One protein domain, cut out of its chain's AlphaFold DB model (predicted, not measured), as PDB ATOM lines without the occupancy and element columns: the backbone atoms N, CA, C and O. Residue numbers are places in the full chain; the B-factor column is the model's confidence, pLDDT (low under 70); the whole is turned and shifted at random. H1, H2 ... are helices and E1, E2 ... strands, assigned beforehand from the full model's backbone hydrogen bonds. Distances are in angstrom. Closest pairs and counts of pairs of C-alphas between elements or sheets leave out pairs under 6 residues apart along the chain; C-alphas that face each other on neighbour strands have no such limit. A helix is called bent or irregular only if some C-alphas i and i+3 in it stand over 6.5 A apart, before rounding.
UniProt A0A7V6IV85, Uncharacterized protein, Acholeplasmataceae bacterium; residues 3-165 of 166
ATOM      1  N   ILE A   3     -19.279  45.780  27.752       97.62
ATOM      2  CA  ILE A   3     -19.435  44.944  26.561       97.62
ATOM      3  C   ILE A   3     -19.553  43.493  27.025       97.62
ATOM      4  O   ILE A   3     -18.614  42.927  27.596       97.62
ATOM      5  N   ILE A   4     -20.724  42.901  26.804       97.50
ATOM      6  CA  ILE A   4     -21.015  41.497  27.087       97.50
ATOM      7  C   ILE A   4     -20.712  40.693  25.823       97.50
ATOM      8  O   ILE A   4     -21.393  40.835  24.812       97.50
ATOM      9  N   ILE A   5     -19.685  39.852  25.882       97.19
ATOM     10  CA  ILE A   5     -19.152  39.085  24.759       97.19
ATOM     11  C   ILE A   5     -19.588  37.627  24.904       97.19
ATOM     12  O   ILE A   5     -19.127  36.913  25.799       97.19
ATOM     13  N   GLY A   6     -20.490  37.193  24.030       95.25
ATOM     14  CA  GLY A   6     -20.877  35.796  23.882       95.25
ATOM     15  C   GLY A   6     -19.938  35.063  22.937       95.25
ATOM     16  O   GLY A   6     -19.745  35.504  21.810       95.25
ATOM     17  N   VAL A   7     -19.376  33.952  23.402       93.62
ATOM     18  CA  VAL A   7     -18.501  33.054  22.630       93.62
ATOM     19  C   VAL A   7     -18.885  31.604  22.885       93.62
ATOM     20  O   VAL A   7     -19.459  31.297  23.931       93.62
ATOM     21  N   GLU A   8     -18.559  30.698  21.971       88.25
ATOM     22  CA  GLU A   8     -18.833  29.270  22.163       88.25
ATOM     23  C   GLU A   8     -17.863  28.630  23.150       88.25
ATOM     24  O   GLU A   8     -18.295  27.966  24.097       88.25
ATOM     25  N   HIS A   9     -16.565  28.890  22.993       85.19
ATOM     26  CA  HIS A   9     -15.523  28.371  23.868       85.19
ATOM     27  C   HIS A   9     -14.901  29.502  24.685       85.19
ATOM     28  O   HIS A   9     -13.862  30.071  24.352       85.19
ATOM     29  N   LYS A  10     -15.543  29.824  25.816       79.62
ATOM     30  CA  LYS A  10     -15.144  30.932  26.704       79.62
ATOM     31  C   LYS A  10     -13.675  30.901  27.141       79.62
ATOM     32  O   LYS A  10     -13.092  31.968  27.313       79.62
ATOM     33  N   ASP A  11     -13.077  29.725  27.290       82.38
ATOM     34  CA  ASP A  11     -11.697  29.595  27.765       82.38
ATOM     35  C   ASP A  11     -10.643  29.881  26.687       82.38
ATOM     36  O   ASP A  11      -9.491  30.133  27.027       82.38
ATOM     37  N   THR A  12     -11.007  29.867  25.401       90.62
ATOM     38  CA  THR A  12     -10.067  30.066  24.283       90.62
ATOM     39  C   THR A  12     -10.448  31.262  23.429       90.62
ATOM     40  O   THR A  12      -9.648  32.177  23.256       90.62
ATOM     41  N   ASP A  13     -11.687  31.319  22.960       93.56
ATOM     42  CA  ASP A  13     -12.147  32.321  21.996       93.56
ATOM     43  C   ASP A  13     -12.065  33.719  22.602       93.56
ATOM     44  O   ASP A  13     -11.540  34.664  22.007       93.56
ATOM     45  N   PHE A  14     -12.511  33.836  23.858       95.56
ATOM     46  CA  PHE A  14     -12.462  35.093  24.588       95.56
ATOM     47  C   PHE A  14     -11.029  35.588  24.801       95.56
ATOM     48  O   PHE A  14     -10.822  36.798  24.863       95.56
ATOM     49  N   MET A  15     -10.036  34.695  24.893       95.88
ATOM     50  CA  MET A  15      -8.633  35.094  25.031       95.88
ATOM     51  C   MET A  15      -8.160  35.856  23.790       95.88
ATOM     52  O   MET A  15      -7.598  36.941  23.933       95.88
ATOM     53  N   TYR A  16      -8.449  35.345  22.590       97.31
ATOM     54  CA  TYR A  16      -8.113  36.030  21.339       97.31
ATOM     55  C   TYR A  16      -8.858  37.358  21.192       97.31
ATOM     56  O   TYR A  16      -8.245  38.381  20.894       97.31
ATOM     57  N   ILE A  17     -10.167  37.361  21.459       97.50
ATOM     58  CA  ILE A  17     -11.012  38.560  21.364       97.50
ATOM     59  C   ILE A  17     -10.531  39.643  22.329       97.50
ATOM     60  O   ILE A  17     -10.353  40.791  21.931       97.50
ATOM     61  N   LYS A  18     -10.287  39.287  23.595       96.00
ATOM     62  CA  LYS A  18      -9.810  40.229  24.611       96.00
ATOM     63  C   LYS A  18      -8.447  40.804  24.235       96.00
ATOM     64  O   LYS A  18      -8.251  42.010  24.357       96.00
ATOM     65  N   GLU A  19      -7.530  39.960  23.766       96.62
ATOM     66  CA  GLU A  19      -6.209  40.397  23.314       96.62
ATOM     67  C   GLU A  19      -6.309  41.354  22.120       96.62
ATOM     68  O   GLU A  19      -5.664  42.400  22.113       96.62
ATOM     69  N   ALA A  20      -7.179  41.058  21.150       97.44
ATOM     70  CA  ALA A  20      -7.428  41.928  20.007       97.44
ATOM     71  C   ALA A  20      -8.020  43.283  20.425       97.44
ATOM     72  O   ALA A  20      -7.524  44.319  19.983       97.44
ATOM     73  N   ILE A  21      -9.016  43.304  21.320       96.94
ATOM     74  CA  ILE A  21      -9.583  44.558  21.845       96.94
ATOM     75  C   ILE A  21      -8.490  45.391  22.534       96.94
ATOM     76  O   ILE A  21      -8.330  46.573  22.237       96.94
ATOM     77  N   ASN A  22      -7.707  44.774  23.422       94.81
ATOM     78  CA  ASN A  22      -6.645  45.462  24.159       94.81
ATOM     79  C   ASN A  22      -5.545  46.000  23.239       94.81
ATOM     80  O   ASN A  22      -4.977  47.065  23.498       94.81
ATOM     81  N   TYR A  23      -5.224  45.259  22.180       96.50
ATOM     82  CA  TYR A  23      -4.229  45.672  21.206       96.50
ATOM     83  C   TYR A  23      -4.722  46.869  20.395       96.50
ATOM     84  O   TYR A  23      -4.076  47.917  20.429       96.50
ATOM     85  N   PHE A  24      -5.878  46.742  19.740       96.88
ATOM     86  CA  PHE A  24      -6.354  47.726  18.771       96.88
ATOM     87  C   PHE A  24      -6.970  48.976  19.393       96.88
ATOM     88  O   PHE A  24      -6.931  50.008  18.741       96.88
ATOM     89  N   TYR A  25      -7.492  48.937  20.622       96.44
ATOM     90  CA  TYR A  25      -8.200  50.085  21.201       96.44
ATOM     91  C   TYR A  25      -7.501  50.665  22.434       96.44
ATOM     92  O   TYR A  25      -6.941  49.956  23.276       96.44
ATOM     93  N   CYS A  26      -7.547  51.989  22.553       92.00
ATOM     94  CA  CYS A  26      -7.202  52.734  23.757       92.00
ATOM     95  C   CYS A  26      -8.375  52.689  24.744       92.00
ATOM     96  O   CYS A  26      -9.332  53.462  24.652       92.00
ATOM     97  N   ILE A  27      -8.291  51.768  25.703       87.69
ATOM     98  CA  ILE A  27      -9.213  51.689  26.838       87.69
ATOM     99  C   ILE A  27      -8.528  52.344  28.038       87.69
ATOM    100  O   ILE A  27      -7.509  51.850  28.518       87.69
ATOM    101  N   TYR A  28      -9.077  53.466  28.501       78.94
ATOM    102  CA  TYR A  28      -8.558  54.193  29.655       78.94
ATOM    103  C   TYR A  28      -9.224  53.684  30.934       78.94
ATOM    104  O   TYR A  28     -10.448  53.572  31.003       78.94
ATOM    105  N   GLY A  29      -8.415  53.358  31.946       77.00
ATOM    106  CA  GLY A  29      -8.896  52.941  33.264       77.00
ATOM    107  C   GLY A  29      -9.990  51.867  33.203       77.00
ATOM    108  O   GLY A  29      -9.788  50.794  32.641       77.00
ATOM    109  N   ASN A  30     -11.151  52.183  33.781       76.88
ATOM    110  CA  ASN A  30     -12.318  51.300  33.851       76.88
ATOM    111  C   ASN A  30     -13.467  51.744  32.923       76.88
ATOM    112  O   ASN A  30     -14.615  51.353  33.144       76.88
ATOM    113  N   ASP A  31     -13.183  52.542  31.888       86.69
ATOM    114  CA  ASP A  31     -14.199  53.103  30.982       86.69
ATOM    115  C   ASP A  31     -15.040  52.018  30.288       86.69
ATOM    116  O   ASP A  31     -16.246  52.184  30.048       86.69
ATOM    117  N   ILE A  32     -14.396  50.891  29.965       93.06
ATOM    118  CA  ILE A  32     -15.004  49.752  29.278       93.06
ATOM    119  C   ILE A  32     -14.747  48.473  30.066       93.06
ATOM    120  O   ILE A  32     -13.619  47.993  30.175       93.06
ATOM    121  N   LYS A  33     -15.827  47.866  30.562       94.69
ATOM    122  CA  LYS A  33     -15.798  46.551  31.205       94.69
ATOM    123  C   LYS A  33     -16.098  45.462  30.181       94.69
ATOM    124  O   LYS A  33     -17.206  45.395  29.659       94.69
ATOM    125  N   LEU A  34     -15.158  44.548  29.957       95.25
ATOM    126  CA  LEU A  34     -15.394  43.349  29.145       95.25
ATOM    127  C   LEU A  34     -15.937  42.219  30.024       95.25
ATOM    128  O   LEU A  34     -15.367  41.897  31.064       95.25
ATOM    129  N   THR A  35     -17.053  41.614  29.629       95.00
ATOM    130  CA  THR A  35     -17.682  40.496  30.349       95.00
ATOM    131  C   THR A  35     -17.959  39.364  29.385       95.00
ATOM    132  O   THR A  35     -18.680  39.565  28.422       95.00
ATOM    133  N   SER A  36     -17.412  38.176  29.631       94.69
ATOM    134  CA  SER A  36     -17.619  37.027  28.747       94.69
ATOM    135  C   SER A  36     -18.680  36.063  29.262       94.69
ATOM    136  O   SER A  36     -18.705  35.711  30.447       94.69
ATOM    137  N   ILE A  37     -19.510  35.572  28.345       93.44
ATOM    138  CA  ILE A  37     -20.490  34.509  28.576       93.44
ATOM    139  C   ILE A  37     -20.235  33.358  27.599       93.44
ATOM    140  O   ILE A  37     -19.876  33.587  26.446       93.44
ATOM    141  N   SER A  38     -20.410  32.125  28.071       91.69
ATOM    142  CA  SER A  38     -20.385  30.948  27.201       91.69
ATOM    143  C   SER A  38     -21.763  30.749  26.573       91.69
ATOM    144  O   SER A  38     -22.776  30.766  27.283       91.69
ATOM    145  N   LEU A  39     -21.801  30.571  25.256       90.00
ATOM    146  CA  LEU A  39     -23.023  30.330  24.495       90.00
ATOM    147  C   LEU A  39     -23.389  28.844  24.425       90.00
ATOM    148  O   LEU A  39     -24.552  28.538  24.185       90.00
ATOM    149  N   GLU A  40     -22.447  27.941  24.732       83.00
ATOM    150  CA  GLU A  40     -22.664  26.483  24.740       83.00
ATOM    151  C   GLU A  40     -23.230  25.954  23.401       83.00
ATOM    152  O   GLU A  40     -24.087  25.070  23.380       83.00
ATOM    153  N   GLY A  41     -22.743  26.508  22.283       76.31
ATOM    154  CA  GLY A  41     -23.031  26.069  20.912       76.31
ATOM    155  C   GLY A  41     -24.153  26.828  20.182       76.31
ATOM    156  O   GLY A  41     -25.012  27.469  20.796       76.31
ATOM    157  N   LYS A  42     -24.168  26.700  18.844       70.94
ATOM    158  CA  LYS A  42     -24.973  27.492  17.878       70.94
ATOM    159  C   LYS A  42     -26.507  27.337  17.934       70.94
ATOM    160  O   LYS A  42     -27.211  27.883  17.092       70.94
ATOM    161  N   GLY A  43     -27.057  26.639  18.926       68.19
ATOM    162  CA  GLY A  43     -28.505  26.424  19.092       68.19
ATOM    163  C   GLY A  43     -29.087  26.943  20.409       68.19
ATOM    164  O   GLY A  43     -30.303  26.983  20.575       68.19
ATOM    165  N   ASN A  44     -28.238  27.365  21.351       75.69
ATOM    166  CA  ASN A  44     -28.650  27.635  22.732       75.69
ATOM    167  C   ASN A  44     -28.844  29.123  23.054       75.69
ATOM    168  O   ASN A  44     -29.078  29.482  24.211       75.69
ATOM    169  N   PHE A  45     -28.791  30.004  22.051       82.38
ATOM    170  CA  PHE A  45     -28.791  31.456  22.260       82.38
ATOM    171  C   PHE A  45     -30.009  31.965  23.036       82.38
ATOM    172  O   PHE A  45     -29.861  32.811  23.919       82.38
ATOM    173  N   GLN A  46     -31.198  31.408  22.774       82.56
ATOM    174  CA  GLN A  46     -32.432  31.783  23.474       82.56
ATOM    175  C   GLN A  46     -32.305  31.577  24.992       82.56
ATOM    176  O   GLN A  46     -32.697  32.440  25.779       82.56
ATOM    177  N   ASN A  47     -31.680  30.475  25.412       85.00
ATOM    178  CA  ASN A  47     -31.490  30.142  26.826       85.00
ATOM    179  C   ASN A  47     -30.481  31.078  27.511       85.00
ATOM    180  O   ASN A  47     -30.502  31.233  28.734       85.00
ATOM    181  N   LYS A  48     -29.613  31.739  26.735       89.81
ATOM    182  CA  LYS A  48     -28.604  32.676  27.247       89.81
ATOM    183  C   LYS A  48     -29.130  34.097  27.426       89.81
ATOM    184  O   LYS A  48     -28.516  34.851  28.179       89.81
ATOM    185  N   LEU A  49     -30.287  34.444  26.854       91.38
ATOM    186  CA  LEU A  49     -30.903  35.767  27.032       91.38
ATOM    187  C   LEU A  49     -31.145  36.102  28.508       91.38
ATOM    188  O   LEU A  49     -30.870  37.218  28.934       91.38
ATOM    189  N   LYS A  50     -31.565  35.127  29.326       91.94
ATOM    190  CA  LYS A  50     -31.734  35.335  30.775       91.94
ATOM    191  C   LYS A  50     -30.416  35.725  31.452       91.94
ATOM    192  O   LYS A  50     -30.383  36.650  32.258       91.94
ATOM    193  N   THR A  51     -29.323  35.043  31.113       93.06
ATOM    194  CA  THR A  51     -27.985  35.343  31.644       93.06
ATOM    195  C   THR A  51     -27.494  36.713  31.181       93.06
ATOM    196  O   THR A  51     -26.970  37.473  31.994       93.06
ATOM    197  N   ILE A  52     -27.705  37.052  29.907       94.75
ATOM    198  CA  ILE A  52     -27.382  38.368  29.339       94.75
ATOM    199  C   ILE A  52     -28.141  39.468  30.085       94.75
ATOM    200  O   ILE A  52     -27.516  40.383  30.614       94.75
ATOM    201  N   ASN A  53     -29.462  39.335  30.223       94.75
ATOM    202  CA  ASN A  53     -30.300  40.316  30.914       94.75
ATOM    203  C   ASN A  53     -29.894  40.476  32.380       94.75
ATOM    204  O   ASN A  53     -29.825  41.593  32.881       94.75
ATOM    205  N   ASN A  54     -29.533  39.386  33.060       95.31
ATOM    206  CA  ASN A  54     -29.007  39.464  34.423       95.31
ATOM    207  C   ASN A  54     -27.700  40.267  34.506       95.31
ATOM    208  O   ASN A  54     -27.487  40.963  35.496       95.31
ATOM    209  N   HIS A  55     -26.812  40.163  33.513       95.56
ATOM    210  CA  HIS A  55     -25.600  40.982  33.465       95.56
ATOM    211  C   HIS A  55     -25.922  42.455  33.213       95.56
ATOM    212  O   HIS A  55     -25.376  43.293  33.925       95.56
ATOM    213  N   ILE A  56     -26.837  42.740  32.279       96.25
ATOM    214  CA  ILE A  56     -27.306  44.099  31.975       96.25
ATOM    215  C   ILE A  56     -27.907  44.746  33.229       96.25
ATOM    216  O   ILE A  56     -27.484  45.823  33.624       96.25
ATOM    217  N   HIS A  57     -28.833  44.068  33.915       95.44
ATOM    218  CA  HIS A  57     -29.494  44.603  35.112       95.44
ATOM    219  C   HIS A  57     -28.546  44.862  36.289       95.44
ATOM    220  O   HIS A  57     -28.833  45.710  37.126       95.44
ATOM    221  N   LYS A  58     -27.440  44.116  36.388       95.56
ATOM    222  CA  LYS A  58     -26.454  44.263  37.471       95.56
ATOM    223  C   LYS A  58     -25.397  45.330  37.191       95.56
ATOM    224  O   LYS A  58     -24.561  45.574  38.060       95.56
ATOM    225  N   TYR A  59     -25.353  45.884  35.984       95.75
ATOM    226  CA  TYR A  59     -24.358  46.875  35.614       95.75
ATOM    227  C   TYR A  59     -24.969  48.273  35.666       95.75
ATOM    228  O   TYR A  59     -25.949  48.566  34.990       95.75
ATOM    229  N   GLU A  60     -24.372  49.140  36.476       90.69
ATOM    230  CA  GLU A  60     -24.737  50.552  36.533       90.69
ATOM    231  C   GLU A  60     -24.115  51.271  35.324       90.69
ATOM    232  O   GLU A  60     -22.947  51.661  35.338       90.69
ATOM    233  N   GLY A  61     -24.885  51.367  34.237       92.62
ATOM    234  CA  GLY A  61     -24.517  52.054  32.998       92.62
ATOM    235  C   GLY A  61     -24.913  51.287  31.736       92.62
ATOM    236  O   GLY A  61     -25.570  50.246  31.787       92.62
ATOM    237  N   ASP A  62     -24.477  51.790  30.581       94.31
ATOM    238  CA  ASP A  62     -24.837  51.192  29.294       94.31
ATOM    239  C   ASP A  62     -24.150  49.847  29.066       94.31
ATOM    240  O   ASP A  62     -22.950  49.681  29.325       94.31
ATOM    241  N   SER A  63     -24.916  48.903  28.519       97.00
ATOM    242  CA  SER A  63     -24.454  47.571  28.141       97.00
ATOM    243  C   SER A  63     -24.668  47.325  26.650       97.00
ATOM    244  O   SER A  63     -25.763  47.523  26.131       97.00
ATOM    245  N   VAL A  64     -23.636  46.824  25.977       97.69
ATOM    246  CA  VAL A  64     -23.700  46.357  24.587       97.69
ATOM    247  C   VAL A  64     -23.427  44.861  24.562       97.69
ATOM    248  O   VAL A  64     -22.496  44.385  25.209       97.69
ATOM    249  N   VAL A  65     -24.228  44.107  23.810       97.94
ATOM    250  CA  VAL A  65     -24.062  42.657  23.665       97.94
ATOM    251  C   VAL A  65     -23.475  42.352  22.292       97.94
ATOM    252  O   VAL A  65     -23.994  42.810  21.273       97.94
ATOM    253  N   VAL A  66     -22.401  41.565  22.269       98.06
ATOM    254  CA  VAL A  66     -21.703  41.145  21.053       98.06
ATOM    255  C   VAL A  66     -21.560  39.633  21.060       98.06
ATOM    256  O   VAL A  66     -21.013  39.071  22.005       98.06
ATOM    257  N   PHE A  67     -22.020  38.959  20.014       96.75
ATOM    258  CA  PHE A  67     -21.711  37.552  19.781       96.75
ATOM    259  C   PHE A  67     -20.519  37.455  18.843       96.75
ATOM    260  O   PHE A  67     -20.508  38.083  17.792       96.75
ATOM    261  N   CYS A  68     -19.513  36.694  19.251       96.50
ATOM    262  CA  CYS A  68     -18.304  36.412  18.498       96.50
ATOM    263  C   CYS A  68     -18.295  34.916  18.196       96.50
ATOM    264  O   CYS A  68     -18.041  34.115  19.094       96.50
ATOM    265  N   LEU A  69     -18.637  34.557  16.962       93.94
ATOM    266  CA  LEU A  69     -18.882  33.174  16.561       93.94
ATOM    267  C   LEU A  69     -17.989  32.808  15.385       93.94
ATOM    268  O   LEU A  69     -17.897  33.584  14.429       93.94
ATOM    269  N   ASP A  70     -17.386  31.622  15.428       91.56
ATOM    270  CA  ASP A  70     -16.984  30.988  14.180       91.56
ATOM    271  C   ASP A  70     -18.240  30.607  13.392       91.56
ATOM    272  O   ASP A  70     -19.254  30.198  13.950       91.56
ATOM    273  N   LEU A  71     -18.237  30.841  12.089       90.56
ATOM    274  CA  LEU A  71     -19.324  30.473  11.197       90.56
ATOM    275  C   LEU A  71     -18.714  29.661  10.067       90.56
ATOM    276  O   LEU A  71     -17.740  30.083   9.442       90.56
ATOM    277  N   ASP A  72     -19.310  28.506   9.812       84.94
ATOM    278  CA  ASP A  72     -18.879  27.624   8.742       84.94
ATOM    279  C   ASP A  72     -19.232  28.230   7.377       84.94
ATOM    280  O   ASP A  72     -20.209  28.984   7.233       84.94
ATOM    281  N   SER A  73     -18.436  27.884   6.363       72.75
ATOM    282  CA  SER A  73     -18.637  28.311   4.981       72.75
ATOM    283  C   SER A  73     -20.082  28.119   4.495       72.75
ATOM    284  O   SER A  73     -20.694  27.057   4.645       72.75
ATOM    285  N   GLN A  74     -20.613  29.153   3.828       68.69
ATOM    286  CA  GLN A  74     -21.960  29.176   3.234       68.69
ATOM    287  C   GLN A  74     -22.084  28.361   1.933       68.69
ATOM    288  O   GLN A  74     -23.083  28.494   1.223       68.69
ATOM    289  N   LEU A  75     -21.080  27.549   1.590       70.44
ATOM    290  CA  LEU A  75     -21.152  26.652   0.433       70.44
ATOM    291  C   LEU A  75     -22.201  25.546   0.631       70.44
ATOM    292  O   LEU A  75     -22.796  25.107  -0.349       70.44
ATOM    293  N   ASP A  76     -22.455  25.138   1.878       75.94
ATOM    294  CA  ASP A  76     -23.520  24.194   2.224       75.94
ATOM    295  C   ASP A  76     -24.832  24.912   2.590       75.94
ATOM    296  O   ASP A  76     -24.841  25.923   3.304       75.94
ATOM    297  N   SER A  77     -25.965  24.371   2.128       77.12
ATOM    298  CA  SER A  77     -27.294  24.944   2.374       77.12
ATOM    299  C   SER A  77     -27.663  24.962   3.857       77.12
ATOM    300  O   SER A  77     -28.286  25.924   4.308       77.12
ATOM    301  N   THR A  78     -27.236  23.951   4.621       80.56
ATOM    302  CA  THR A  78     -27.511  23.855   6.064       80.56
ATOM    303  C   THR A  78     -26.788  24.962   6.824       80.56
ATOM    304  O   THR A  78     -27.402  25.695   7.602       80.56
ATOM    305  N   ASN A  79     -25.497  25.154   6.535       83.69
ATOM    306  CA  ASN A  79     -24.694  26.228   7.126       83.69
ATOM    307  C   ASN A  79     -25.240  27.609   6.758       83.69
ATOM    308  O   ASN A  79     -25.293  28.509   7.596       83.69
ATOM    309  N   LYS A  80     -25.706  27.785   5.517       85.44
ATOM    310  CA  LYS A  80     -26.328  29.038   5.080       85.44
ATOM    311  C   LYS A  80     -27.597  29.360   5.873       85.44
ATOM    312  O   LYS A  80     -27.780  30.510   6.276       85.44
ATOM    313  N   GLU A  81     -28.457  28.372   6.110       88.12
ATOM    314  CA  GLU A  81     -29.667  28.548   6.919       88.12
ATOM    315  C   GLU A  81     -29.330  28.840   8.386       88.12
ATOM    316  O   GLU A  81     -29.863  29.793   8.960       88.12
ATOM    317  N   LEU A  82     -28.387  28.098   8.974       88.19
ATOM    318  CA  LEU A  82     -27.917  28.335  10.339       88.19
ATOM    319  C   LEU A  82     -27.349  29.753  10.507       88.19
ATOM    320  O   LEU A  82     -27.760  30.480  11.413       88.19
ATOM    321  N   ASN A  83     -26.470  30.184   9.600       89.56
ATOM    322  CA  ASN A  83     -25.869  31.520   9.620       89.56
ATOM    323  C   ASN A  83     -26.929  32.622   9.470       89.56
ATOM    324  O   ASN A  83     -26.859  33.655  10.144       89.56
ATOM    325  N   LYS A  84     -27.951  32.401   8.632       91.12
ATOM    326  CA  LYS A  84     -29.098  33.310   8.515       91.12
ATOM    327  C   LYS A  84     -29.884  33.385   9.828       91.12
ATOM    328  O   LYS A  84     -30.142  34.486  10.307       91.12
ATOM    329  N   ASN A  85     -30.191  32.243  10.440       91.81
ATOM    330  CA  ASN A  85     -30.919  32.172  11.709       91.81
ATOM    331  C   ASN A  85     -30.163  32.872  12.849       91.81
ATOM    332  O   ASN A  85     -30.775  33.606  13.627       91.81
ATOM    333  N   ILE A  86     -28.837  32.706  12.919       92.19
ATOM    334  CA  ILE A  86     -27.958  33.416  13.864       92.19
ATOM    335  C   ILE A  86     -28.061  34.930  13.666       92.19
ATOM    336  O   ILE A  86     -28.270  35.675  14.627       92.19
ATOM    337  N   ASN A  87     -27.938  35.394  12.425       93.06
ATOM    338  CA  ASN A  87     -27.992  36.815  12.103       93.06
ATOM    339  C   ASN A  87     -29.368  37.425  12.431       93.06
ATOM    340  O   ASN A  87     -29.452  38.473  13.074       93.06
ATOM    341  N   ASP A  88     -30.453  36.740  12.066       94.69
ATOM    342  CA  ASP A  88     -31.822  37.173  12.357       94.69
ATOM    343  C   ASP A  88     -32.119  37.151  13.864       94.69
ATOM    344  O   ASP A  88     -32.824  38.022  14.380       94.69
ATOM    345  N   PHE A  89     -31.563  36.188  14.605       94.56
ATOM    346  CA  PHE A  89     -31.609  36.184  16.066       94.56
ATOM    347  C   PHE A  89     -30.886  37.398  16.654       94.56
ATOM    348  O   PHE A  89     -31.456  38.095  17.497       94.56
ATOM    349  N   CYS A  90     -29.662  37.680  16.200       95.31
ATOM    350  CA  CYS A  90     -28.872  38.794  16.713       95.31
ATOM    351  C   CYS A  90     -29.577  40.134  16.468       95.31
ATOM    352  O   CYS A  90     -29.745  40.924  17.397       95.31
ATOM    353  N   ARG A  91     -30.096  40.350  15.252       95.94
ATOM    354  CA  ARG A  91     -30.848  41.560  14.889       95.94
ATOM    355  C   ARG A  91     -32.085  41.768  15.757       95.94
ATOM    356  O   ARG A  91     -32.255  42.853  16.306       95.94
ATOM    357  N   ARG A  92     -32.918  40.734  15.926       96.06
ATOM    358  CA  ARG A  92     -34.154  40.820  16.730       96.06
ATOM    359  C   ARG A  92     -33.901  41.145  18.201       96.06
ATOM    360  O   ARG A  92     -34.767  41.732  18.836       96.06
ATOM    361  N   ASN A  93     -32.737  40.774  18.730       95.12
ATOM    362  CA  ASN A  93     -32.383  40.967  20.137       95.12
ATOM    363  C   ASN A  93     -31.378  42.115  20.360       95.12
ATOM    364  O   ASN A  93     -30.820  42.223  21.447       95.12
ATOM    365  N   ASN A  94     -31.127  42.960  19.349       95.62
ATOM    366  CA  ASN A  94     -30.134  44.045  19.392       95.62
ATOM    367  C   ASN A  94     -28.721  43.581  19.820       95.62
ATOM    368  O   ASN A  94     -27.989  44.284  20.516       95.62
ATOM    369  N   ILE A  95     -28.330  42.386  19.387       97.12
ATOM    370  CA  ILE A  95     -26.998  41.816  19.595       97.12
ATOM    371  C   ILE A  95     -26.156  42.124  18.356       97.12
ATOM    372  O   ILE A  95     -26.588  41.903  17.223       97.12
ATOM    373  N   ARG A  96     -24.943  42.646  18.549       97.94
ATOM    374  CA  ARG A  96     -23.972  42.830  17.461       97.94
ATOM    375  C   ARG A  96     -23.305  41.493  17.143       97.94
ATOM    376  O   ARG A  96     -22.927  40.770  18.057       97.94
ATOM    377  N   LEU A  97     -23.154  41.167  15.862       96.75
ATOM    378  CA  LEU A  97     -22.552  39.906  15.427       96.75
ATOM    379  C   LEU A  97     -21.160  40.147  14.839       96.75
ATOM    380  O   LEU A  97     -21.022  40.805  13.807       96.75
ATOM    381  N   VAL A  98     -20.156  39.554  15.478       97.62
ATOM    382  CA  VAL A  98     -18.831  39.317  14.911       97.62
ATOM    383  C   VAL A  98     -18.778  37.884  14.402       97.62
ATOM    384  O   VAL A  98     -18.926  36.938  15.178       97.62
ATOM    385  N   TRP A  99     -18.555  37.731  13.105       95.56
ATOM    386  CA  TRP A  99     -18.332  36.438  12.475       95.56
ATOM    387  C   TRP A  99     -16.839  36.201  12.279       95.56
ATOM    388  O   TRP A  99     -16.110  37.113  11.898       95.56
ATOM    389  N   PHE A 100     -16.393  34.971  12.498       95.38
ATOM    390  CA  PHE A 100     -15.082  34.467  12.104       95.38
ATOM    391  C   PHE A 100     -15.314  33.353  11.087       95.38
ATOM    392  O   PHE A 100     -16.020  32.397  11.377       95.38
ATOM    393  N   ASN A 101     -14.795  33.494   9.873       93.06
ATOM    394  CA  ASN A 101     -15.009  32.498   8.830       93.06
ATOM    395  C   ASN A 101     -14.149  31.255   9.102       93.06
ATOM    396  O   ASN A 101     -12.922  31.375   9.160       93.06
ATOM    397  N   GLU A 102     -14.803  30.100   9.234       89.31
ATOM    398  CA  GLU A 102     -14.270  28.783   9.616       89.31
ATOM    399  C   GLU A 102     -13.919  28.630  11.102       89.31
ATOM    400  O   GLU A 102     -14.646  27.959  11.822       89.31
ATOM    401  N   GLU A 103     -12.821  29.216  11.586       91.62
ATOM    402  CA  GLU A 103     -12.400  29.082  12.991       91.62
ATOM    403  C   GLU A 103     -11.728  30.362  13.497       91.62
ATOM    404  O   GLU A 103     -10.922  30.976  12.792       91.62
ATOM    405  N   ILE A 104     -11.981  30.731  14.758       94.44
ATOM    406  CA  ILE A 104     -11.352  31.895  15.406       94.44
ATOM    407  C   ILE A 104      -9.825  31.769  15.384       94.44
ATOM    408  O   ILE A 104      -9.129  32.724  15.027       94.44
ATOM    409  N   GLU A 105      -9.289  30.592  15.717       94.88
ATOM    410  CA  GLU A 105      -7.849  30.347  15.663       94.88
ATOM    411  C   GLU A 105      -7.281  30.565  14.267       94.88
ATOM    412  O   GLU A 105      -6.208  31.145  14.141       94.88
ATOM    413  N   GLU A 106      -7.987  30.147  13.220       94.62
ATOM    414  CA  GLU A 106      -7.496  30.297  11.856       94.62
ATOM    415  C   GLU A 106      -7.436  31.771  11.440       94.62
ATOM    416  O   GLU A 106      -6.448  32.190  10.837       94.62
ATOM    417  N   VAL A 107      -8.417  32.586  11.842       96.00
ATOM    418  CA  VAL A 107      -8.394  34.040  11.602       96.00
ATOM    419  C   VAL A 107      -7.203  34.710  12.302       96.00
ATOM    420  O   VAL A 107      -6.530  35.558  11.708       96.00
ATOM    421  N   PHE A 108      -6.915  34.337  13.554       96.94
ATOM    422  CA  PHE A 108      -5.849  34.963  14.349       96.94
ATOM    423  C   PHE A 108      -4.451  34.367  14.123       96.94
ATOM    424  O   PHE A 108      -3.453  35.052  14.342       96.94
ATOM    425  N   LEU A 109      -4.341  33.102  13.726       95.50
ATOM    426  CA  LEU A 109      -3.063  32.396  13.586       95.50
ATOM    427  C   LEU A 109      -2.682  32.128  12.130       95.50
ATOM    428  O   LEU A 109      -1.498  31.928  11.856       95.50
ATOM    429  N   GLY A 110      -3.653  32.123  11.215       93.56
ATOM    430  CA  GLY A 110      -3.479  31.749   9.810       93.56
ATOM    431  C   GLY A 110      -3.445  30.238   9.562       93.56
ATOM    432  O   GLY A 110      -3.049  29.815   8.480       93.56
ATOM    433  N   TYR A 111      -3.793  29.414  10.557       93.62
ATOM    434  CA  TYR A 111      -3.845  27.956  10.431       93.62
ATOM    435  C   TYR A 111      -4.819  27.327  11.436       93.62
ATOM    436  O   TYR A 111      -5.025  27.855  12.530       93.62
ATOM    437  N   LYS A 112      -5.369  26.158  11.081       92.25
ATOM    438  CA  LYS A 112      -6.259  25.368  11.945       92.25
ATOM    439  C   LYS A 112      -5.516  24.788  13.145       92.25
ATOM    440  O   LYS A 112      -4.374  24.336  13.035       92.25
ATOM    441  N   VAL A 113      -6.185  24.747  14.293       93.38
ATOM    442  CA  VAL A 113      -5.613  24.231  15.541       93.38
ATOM    443  C   VAL A 113      -6.413  23.032  16.026       93.38
ATOM    444  O   VAL A 113      -7.604  23.127  16.299       93.38
ATOM    445  N   GLU A 114      -5.732  21.898  16.212       92.81
ATOM    446  CA  GLU A 114      -6.334  20.717  16.833       92.81
ATOM    447  C   GLU A 114      -6.991  21.074  18.175       92.81
ATOM    448  O   GLU A 114      -6.364  21.709  19.026       92.81
ATOM    449  N   LYS A 115      -8.205  20.565  18.422       89.94
ATOM    450  CA  LYS A 115      -9.002  20.848  19.631       89.94
ATOM    451  C   LYS A 115      -8.200  20.771  20.938       89.94
ATOM    452  O   LYS A 115      -8.260  21.680  21.757       89.94
ATOM    453  N   ARG A 116      -7.380  19.726  21.109       91.75
ATOM    454  CA  ARG A 116      -6.539  19.509  22.308       91.75
ATOM    455  C   ARG A 116      -5.418  20.544  22.503       91.75
ATOM    456  O   ARG A 116      -4.831  20.607  23.576       91.75
ATOM    457  N   LYS A 117      -5.081  21.317  21.465       94.12
ATOM    458  CA  LYS A 117      -4.021  22.337  21.465       94.12
ATOM    459  C   LYS A 117      -4.573  23.766  21.548       94.12
ATOM    460  O   LYS A 117      -3.775  24.669  21.793       94.12
ATOM    461  N   LYS A 118      -5.889  23.979  21.384       93.19
ATOM    462  CA  LYS A 118      -6.517  25.316  21.329       93.19
ATOM    463  C   LYS A 118      -6.151  26.190  22.535       93.19
ATOM    464  O   LYS A 118      -5.641  27.293  22.353       93.19
ATOM    465  N   THR A 119      -6.263  25.663  23.756       94.50
ATOM    466  CA  THR A 119      -5.899  26.390  24.990       94.50
ATOM    467  C   THR A 119      -4.429  26.802  25.030       94.50
ATOM    468  O   THR A 119      -4.114  27.968  25.268       94.50
ATOM    469  N   ASN A 120      -3.510  25.877  24.740       94.75
ATOM    470  CA  ASN A 120      -2.077  26.180  24.741       94.75
ATOM    471  C   ASN A 120      -1.716  27.208  23.662       94.75
ATOM    472  O   ASN A 120      -0.871  28.074  23.896       94.75
ATOM    473  N   GLN A 121      -2.377  27.147  22.504       96.06
ATOM    474  CA  GLN A 121      -2.166  28.106  21.425       96.06
ATOM    475  C   GLN A 121      -2.694  29.497  21.768       96.06
ATOM    476  O   GLN A 121      -1.981  30.468  21.520       96.06
ATOM    477  N   ALA A 122      -3.851  29.604  22.423       96.06
ATOM    478  CA  ALA A 122      -4.372  30.882  22.906       96.06
ATOM    479  C   ALA A 122      -3.424  31.523  23.937       96.06
ATOM    480  O   ALA A 122      -3.074  32.699  23.831       96.06
ATOM    481  N   ILE A 123      -2.913  30.733  24.889       96.19
ATOM    482  CA  ILE A 123      -1.913  31.199  25.863       96.19
ATOM    483  C   ILE A 123      -0.637  31.670  25.151       96.19
ATOM    484  O   ILE A 123      -0.104  32.738  25.457       96.19
ATOM    485  N   HIS A 124      -0.131  30.887  24.197       96.75
ATOM    486  CA  HIS A 124       1.082  31.227  23.458       96.75
ATOM    487  C   HIS A 124       0.901  32.471  22.569       96.75
ATOM    488  O   HIS A 124       1.836  33.268  22.447       96.75
ATOM    489  N   PHE A 125      -0.288  32.664  21.988       97.44
ATOM    490  CA  PHE A 125      -0.658  33.845  21.210       97.44
ATOM    491  C   PHE A 125      -0.521  35.126  22.037       97.44
ATOM    492  O   PHE A 125       0.194  36.037  21.613       97.44
ATOM    493  N   ILE A 126      -1.115  35.145  23.237       96.94
ATOM    494  CA  ILE A 126      -1.025  36.276  24.173       96.94
ATOM    495  C   ILE A 126       0.423  36.486  24.620       96.94
ATOM    496  O   ILE A 126       0.987  37.561  24.439       96.94
ATOM    497  N   ARG A 127       1.079  35.443  25.153       97.19
ATOM    498  CA  ARG A 127       2.443  35.560  25.707       97.19
ATOM    499  C   ARG A 127       3.467  36.058  24.691       97.19
ATOM    500  O   ARG A 127       4.439  36.702  25.072       97.19
ATOM    501  N   SER A 128       3.262  35.743  23.416       96.44
ATOM    502  CA  SER A 128       4.180  36.116  22.338       96.44
ATOM    503  C   SER A 128       3.738  37.376  21.585       96.44
ATOM    504  O   SER A 128       4.324  37.684  20.549       96.44
ATOM    505  N   ASN A 129       2.707  38.089  22.069       95.81
ATOM    506  CA  ASN A 129       2.117  39.269  21.428       95.81
ATOM    507  C   ASN A 129       1.820  39.048  19.932       95.81
ATOM    508  O   ASN A 129       2.074  39.924  19.098       95.81
ATOM    509  N   LYS A 130       1.322  37.856  19.568       97.25
ATOM    510  CA  LYS A 130       1.125  37.481  18.157       97.25
ATOM    511  C   LYS A 130       0.089  38.346  17.450       97.25
ATOM    512  O   LYS A 130       0.183  38.481  16.235       97.25
ATOM    513  N   ILE A 131      -0.804  38.998  18.196       97.44
ATOM    514  CA  ILE A 131      -1.761  39.978  17.674       97.44
ATOM    515  C   ILE A 131      -1.098  41.052  16.794       97.44
ATOM    516  O   ILE A 131      -1.654  41.428  15.770       97.44
ATOM    517  N   LYS A 132       0.150  41.443  17.099       96.62
ATOM    518  CA  LYS A 132       0.942  42.406  16.309       96.62
ATOM    519  C   LYS A 132       1.213  41.965  14.870       96.62
ATOM    520  O   LYS A 132       1.524  42.794  14.025       96.62
ATOM    521  N   LYS A 133       1.174  40.656  14.615       96.25
ATOM    522  CA  LYS A 133       1.452  40.049  13.309       96.25
ATOM    523  C   LYS A 133       0.178  39.676  12.555       96.25
ATOM    524  O   LYS A 133       0.279  39.223  11.419       96.25
ATOM    525  N   VAL A 134      -0.996  39.830  13.171       96.62
ATOM    526  CA  VAL A 134      -2.274  39.522  12.525       96.62
ATOM    527  C   VAL A 134      -2.568  40.614  11.499       96.62
ATOM    528  O   VAL A 134      -2.621  41.789  11.875       96.62
ATOM    529  N   PRO A 135      -2.754  40.276  10.210       94.81
ATOM    530  CA  PRO A 135      -3.086  41.273   9.206       94.81
ATOM    531  C   PRO A 135      -4.407  41.963   9.553       94.81
ATOM    532  O   PRO A 135      -5.424  41.299   9.734       94.81
ATOM    533  N   ILE A 136      -4.416  43.298   9.586       94.50
ATOM    534  CA  ILE A 136      -5.633  44.092   9.849       94.50
ATOM    535  C   ILE A 136      -6.749  43.713   8.871       94.50
ATOM    536  O   ILE A 136      -7.889  43.522   9.280       94.50
ATOM    537  N   GLY A 137      -6.395  43.499   7.599       94.44
ATOM    538  CA  GLY A 137      -7.330  43.071   6.561       94.44
ATOM    539  C   GLY A 137      -7.957  41.695   6.793       94.44
ATOM    540  O   GLY A 137      -8.936  41.385   6.125       94.44
ATOM    541  N   ASN A 138      -7.452  40.874   7.722       95.25
ATOM    542  CA  ASN A 138      -8.145  39.654   8.144       95.25
ATOM    543  C   ASN A 138      -9.268  39.957   9.139       95.25
ATOM    544  O   ASN A 138     -10.201  39.173   9.223       95.25
ATOM    545  N   LEU A 139      -9.206  41.075   9.867       97.38
ATOM    546  CA  LEU A 139     -10.153  41.432  10.927       97.38
ATOM    547  C   LEU A 139     -11.167  42.514  10.521       97.38
ATOM    548  O   LEU A 139     -12.046  42.843  11.313       97.38
ATOM    549  N   SER A 140     -11.042  43.097   9.327       96.50
ATOM    550  CA  SER A 140     -11.859  44.227   8.863       96.50
ATOM    551  C   SER A 140     -12.683  43.922   7.605       96.50
ATOM    552  O   SER A 140     -13.000  44.836   6.845       96.50
ATOM    553  N   ASN A 141     -13.020  42.657   7.332       95.62
ATOM    554  CA  ASN A 141     -13.837  42.335   6.158       95.62
ATOM    555  C   ASN A 141     -15.310  42.652   6.402       95.62
ATOM    556  O   ASN A 141     -15.883  42.313   7.432       95.62
ATOM    557  N   GLU A 142     -15.933  43.304   5.427       91.31
ATOM    558  CA  GLU A 142     -17.364  43.609   5.456       91.31
ATOM    559  C   GLU A 142     -18.204  42.385   5.070       91.31
ATOM    560  O   GLU A 142     -19.250  42.119   5.665       91.31
ATOM    561  N   TYR A 143     -17.707  41.601   4.110       88.12
ATOM    562  CA  TYR A 143     -18.437  40.497   3.502       88.12
ATOM    563  C   TYR A 143     -17.914  39.133   3.954       88.12
ATOM    564  O   TYR A 143     -16.710  38.877   3.979       88.12
ATOM    565  N   PHE A 144     -18.846  38.222   4.237       86.00
ATOM    566  CA  PHE A 144     -18.572  36.827   4.579       86.00
ATOM    567  C   PHE A 144     -18.277  35.998   3.314       86.00
ATOM    568  O   PHE A 144     -19.102  35.203   2.871       86.00
ATOM    569  N   ASN A 145     -17.137  36.237   2.664       84.00
ATOM    570  CA  ASN A 145     -16.762  35.540   1.420       84.00
ATOM    571  C   ASN A 145     -15.305  35.058   1.373       84.00
ATOM    572  O   ASN A 145     -14.968  34.229   0.530       84.00
ATOM    573  N   LYS A 146     -14.445  35.542   2.274       87.06
ATOM    574  CA  LYS A 146     -13.026  35.185   2.327       87.06
ATOM    575  C   LYS A 146     -12.744  34.315   3.548       87.06
ATOM    576  O   LYS A 146     -13.085  34.700   4.667       87.06
ATOM    577  N   ILE A 147     -12.139  33.149   3.328       87.62
ATOM    578  CA  ILE A 147     -11.738  32.230   4.406       87.62
ATOM    579  C   ILE A 147     -10.765  32.907   5.371       87.62
ATOM    580  O   ILE A 147     -10.026  33.809   4.968       87.62
ATOM    581  N   SER A 148     -10.772  32.471   6.631       91.62
ATOM    582  CA  SER A 148      -9.829  32.948   7.652       91.62
ATOM    583  C   SER A 148      -9.893  34.474   7.858       91.62
ATOM    584  O   SER A 148      -8.884  35.134   8.119       91.62
ATOM    585  N   THR A 149     -11.096  35.053   7.747       95.31
ATOM    586  CA  THR A 149     -11.345  36.478   8.009       95.31
ATOM    587  C   THR A 149     -12.533  36.722   8.936       95.31
ATOM    588  O   THR A 149     -13.319  35.815   9.203       95.31
ATOM    589  N   SER A 150     -12.657  37.949   9.443       97.31
ATOM    590  CA  SER A 150     -13.749  38.422  10.290       97.31
ATOM    591  C   SER A 150     -14.121  39.877   9.998       97.31
ATOM    592  O   SER A 150     -13.352  40.627   9.387       97.31
ATOM    593  N   ASN A 151     -15.286  40.291  10.500       97.69
ATOM    594  CA  ASN A 151     -15.715  41.693  10.597       97.69
ATOM    595  C   ASN A 151     -15.411  42.317  11.974       97.69
ATOM    596  O   ASN A 151     -16.047  43.300  12.359       97.69
ATOM    597  N   PHE A 152     -14.487  41.730  12.737       98.38
ATOM    598  CA  PHE A 152     -14.197  42.099  14.123       98.38
ATOM    599  C   PHE A 152     -13.975  43.606  14.312       98.38
ATOM    600  O   PHE A 152     -14.651  44.228  15.129       98.38
ATOM    601  N   LEU A 153     -13.060  44.205  13.544       98.00
ATOM    602  CA  LEU A 153     -12.739  45.627  13.657       98.00
ATOM    603  C   LEU A 153     -13.938  46.489  13.273       98.00
ATOM    604  O   LEU A 153     -14.289  47.377  14.029       98.00
ATOM    605  N   ASN A 154     -14.652  46.140  12.202       97.44
ATOM    606  CA  ASN A 154     -15.821  46.896  11.745       97.44
ATOM    607  C   ASN A 154     -16.907  46.996  12.830       97.44
ATOM    608  O   ASN A 154     -17.542  48.034  12.989       97.44
ATOM    609  N   VAL A 155     -17.124  45.919  13.592       98.06
ATOM    610  CA  VAL A 155     -18.103  45.904  14.687       98.06
ATOM    611  C   VAL A 155     -17.585  46.659  15.907       98.06
ATOM    612  O   VAL A 155     -18.320  47.456  16.485       98.06
ATOM    613  N   PHE A 156     -16.339  46.428  16.320       97.88
ATOM    614  CA  PHE A 156     -15.799  47.087  17.511       97.88
ATOM    615  C   PHE A 156     -15.513  48.580  17.291       97.88
ATOM    616  O   PHE A 156     -15.699  49.348  18.233       97.88
ATOM    617  N   ASP A 157     -15.205  49.015  16.068       97.31
ATOM    618  CA  ASP A 157     -15.072  50.427  15.695       97.31
ATOM    619  C   ASP A 157     -16.416  51.162  15.883       97.31
ATOM    620  O   ASP A 157     -16.440  52.296  16.357       97.31
ATOM    621  N   GLN A 158     -17.552  50.496  15.636       96.19
ATOM    622  CA  GLN A 158     -18.892  51.055  15.890       96.19
ATOM    623  C   GLN A 158     -19.275  51.099  17.377       96.19
ATOM    624  O   GLN A 158     -20.127  51.896  17.767       96.19
ATOM    625  N   ILE A 159     -18.703  50.221  18.208       95.62
ATOM    626  CA  ILE A 159     -19.055  50.097  19.635       95.62
ATOM    627  C   ILE A 159     -18.147  50.970  20.504       95.62
ATOM    628  O   ILE A 159     -18.620  51.688  21.380       95.62
ATOM    629  N   ILE A 160     -16.835  50.858  20.302       95.06
ATOM    630  CA  ILE A 160     -15.801  51.531  21.097       95.06
ATOM    631  C   ILE A 160     -15.470  52.903  20.495       95.06
ATOM    632  O   ILE A 160     -15.098  53.822  21.228       95.06
ATOM    633  N   GLY A 161     -15.650  53.049  19.182       92.94
ATOM    634  CA  GLY A 161     -15.321  54.242  18.417       92.94
ATOM    635  C   GLY A 161     -13.992  54.091  17.682       92.94
ATOM    636  O   GLY A 161     -12.954  53.876  18.306       92.94
ATOM    637  N   GLU A 162     -14.019  54.290  16.363       89.31
ATOM    638  CA  GLU A 162     -12.833  54.273  15.491       89.31
ATOM    639  C   GLU A 162     -11.747  55.257  15.964       89.31
ATOM    640  O   GLU A 162     -10.560  54.954  15.923       89.31
ATOM    641  N   PHE A 163     -12.137  56.402  16.533       88.12
ATOM    642  CA  PHE A 163     -11.211  57.388  17.105       88.12
ATOM    643  C   PHE A 163     -10.392  56.866  18.301       88.12
ATOM    644  O   PHE A 163      -9.411  57.494  18.696       88.12
ATOM    645  N   ARG A 164     -10.803  55.749  18.920       90.31
ATOM    646  CA  ARG A 164     -10.046  55.077  19.988       90.31
ATOM    647  C   ARG A 164      -9.111  53.994  19.454       90.31
ATOM    648  O   ARG A 164      -8.413  53.377  20.261       90.31
ATOM    649  N   ARG A 165      -9.116  53.718  18.149       90.75
ATOM    650  CA  ARG A 165      -8.255  52.711  17.530       90.75
ATOM    651  C   ARG A 165      -6.817  53.235  17.410       90.75
ATOM    652  O   ARG A 165      -6.611  54.398  17.076       90.75
TER     653      ARG A 165
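Overview. This is residues 3 to 165 of the 166 residues of an uncharacterized protein of Acholeplasmataceae bacterium (UniProt A0A7V6IV85). A strongly twisted sheet of four parallel strands forms the middle of a rounded body of three layers, with helices H1 and H8 over one face and H2 and H3 over the other. H4, H5 and H6 pack on H1, and short H7 lies by the first residues of H8. The printed part has 163 residues, with the named elements in the order E1 H1 E2 H2 E3 H3 E4 H4 H5 H6 H7 H8; the sheet's order is E2 E1 E3 E4. The class is mixed, helices and strands, and the whole is compact, with a radius of gyration of the C-alphas of 15.2 A and spans of 40 by 38 by 31 A.

Arrangement. E1, residues 3 to 7, is an inner strand. H1, residues 13 to 24, is on the sheet at a height of 7.5 A and runs slantwise to the strands, at 36 degrees to E1 on the local plane. E2, residues 33 to 38, is an edge strand, parallel to E1 at 24 degrees, with N 5 and O 35 2.7 A apart. E1, H1 and E2 form a strand-helix-strand unit, two parallel neighbour strands with a helix between, its crossover right-handed. H2, residues 45 to 57, is on the opposite face from H1, at a height of 9.5 A; its closest C-alphas to E1 are those of Ile 52 and Ile 4, 7.4 A. E3, residues 63 to 71, is parallel to E1 at 23 degrees, with N 66 and O 4 2.8 A apart. E2, H2 and E3 form a split unit, with E1 between the two strands, also right-handed. H3, residues 77 to 92, is on the same face as H2, at a height of 10.2 A. E4, residues 96 to 101, is the other edge strand, parallel to E3 at 20 degrees, with N 98 and O 67 2.8 A apart. H3 runs along the strands, and E3, H3 and E4 form another right-handed unit. H4, residues 104 to 109, is on the sheet and touches residues 13 to 16 of H1, closest at the C-alphas of Asp 13 and Ile 104, 6.7 A. H5, residues 115 to 127, is not on the sheet; its residues 122 to 126 touch H1, closest at Met 15 and Ala 122, C-alphas 6.4 A apart, at a shallow tilt of 22 degrees, the same way. H6, residues 130 to 133, touches H1 at Ala 20 and Ile 131, C-alphas 6.4 A apart. H1 is the hub, touching three helices. H7, residues 136 to 139, only grazes the sheet and only just touches H8, residues 152 to 164, with 3 pairs of C-alphas within 8 A, the closest those of Leu 139 and Phe 152, 5.2 A. H8 stands up from the sheet on the same face as H1. Every O i to N i+4 pair is within hydrogen-bond range in H1, H3 and H4, against 7 of 9 in H2 and H5 and 5 of 9 in H8; H6 and H7 are too short for such a pair.

Along the chain. E1 begins at C-alpha 3, (-19.435, 44.944, 26.561). E3 is the longest strand, 24.6 A from C-alpha 63 to C-alpha 71, and H3 the longest helix by residues, 22.5 A. H5 measures 19.6 A, H2 18.4 A, H1 16.8 A and H8 14.8 A. Three helices are irregular: H2 only just, with C-alphas 47 and 50 6.53 A apart, H5 with C-alphas 116 and 119 7.4 A apart, and H8 with C-alphas 159 and 162 8.6 A apart. H8 ends at C-alpha 164, (-10.046, 55.077, 19.988).

Size, cuts and confidence. The C-alphas farthest apart are those of Gly 29 and Ser 77, 45.6 A. The printed part has no cut. The link from H7 to H8, residues 140 to 151, is long. The mean pLDDT of the printed part is 92.0, and residues 43 and 74 are under 70.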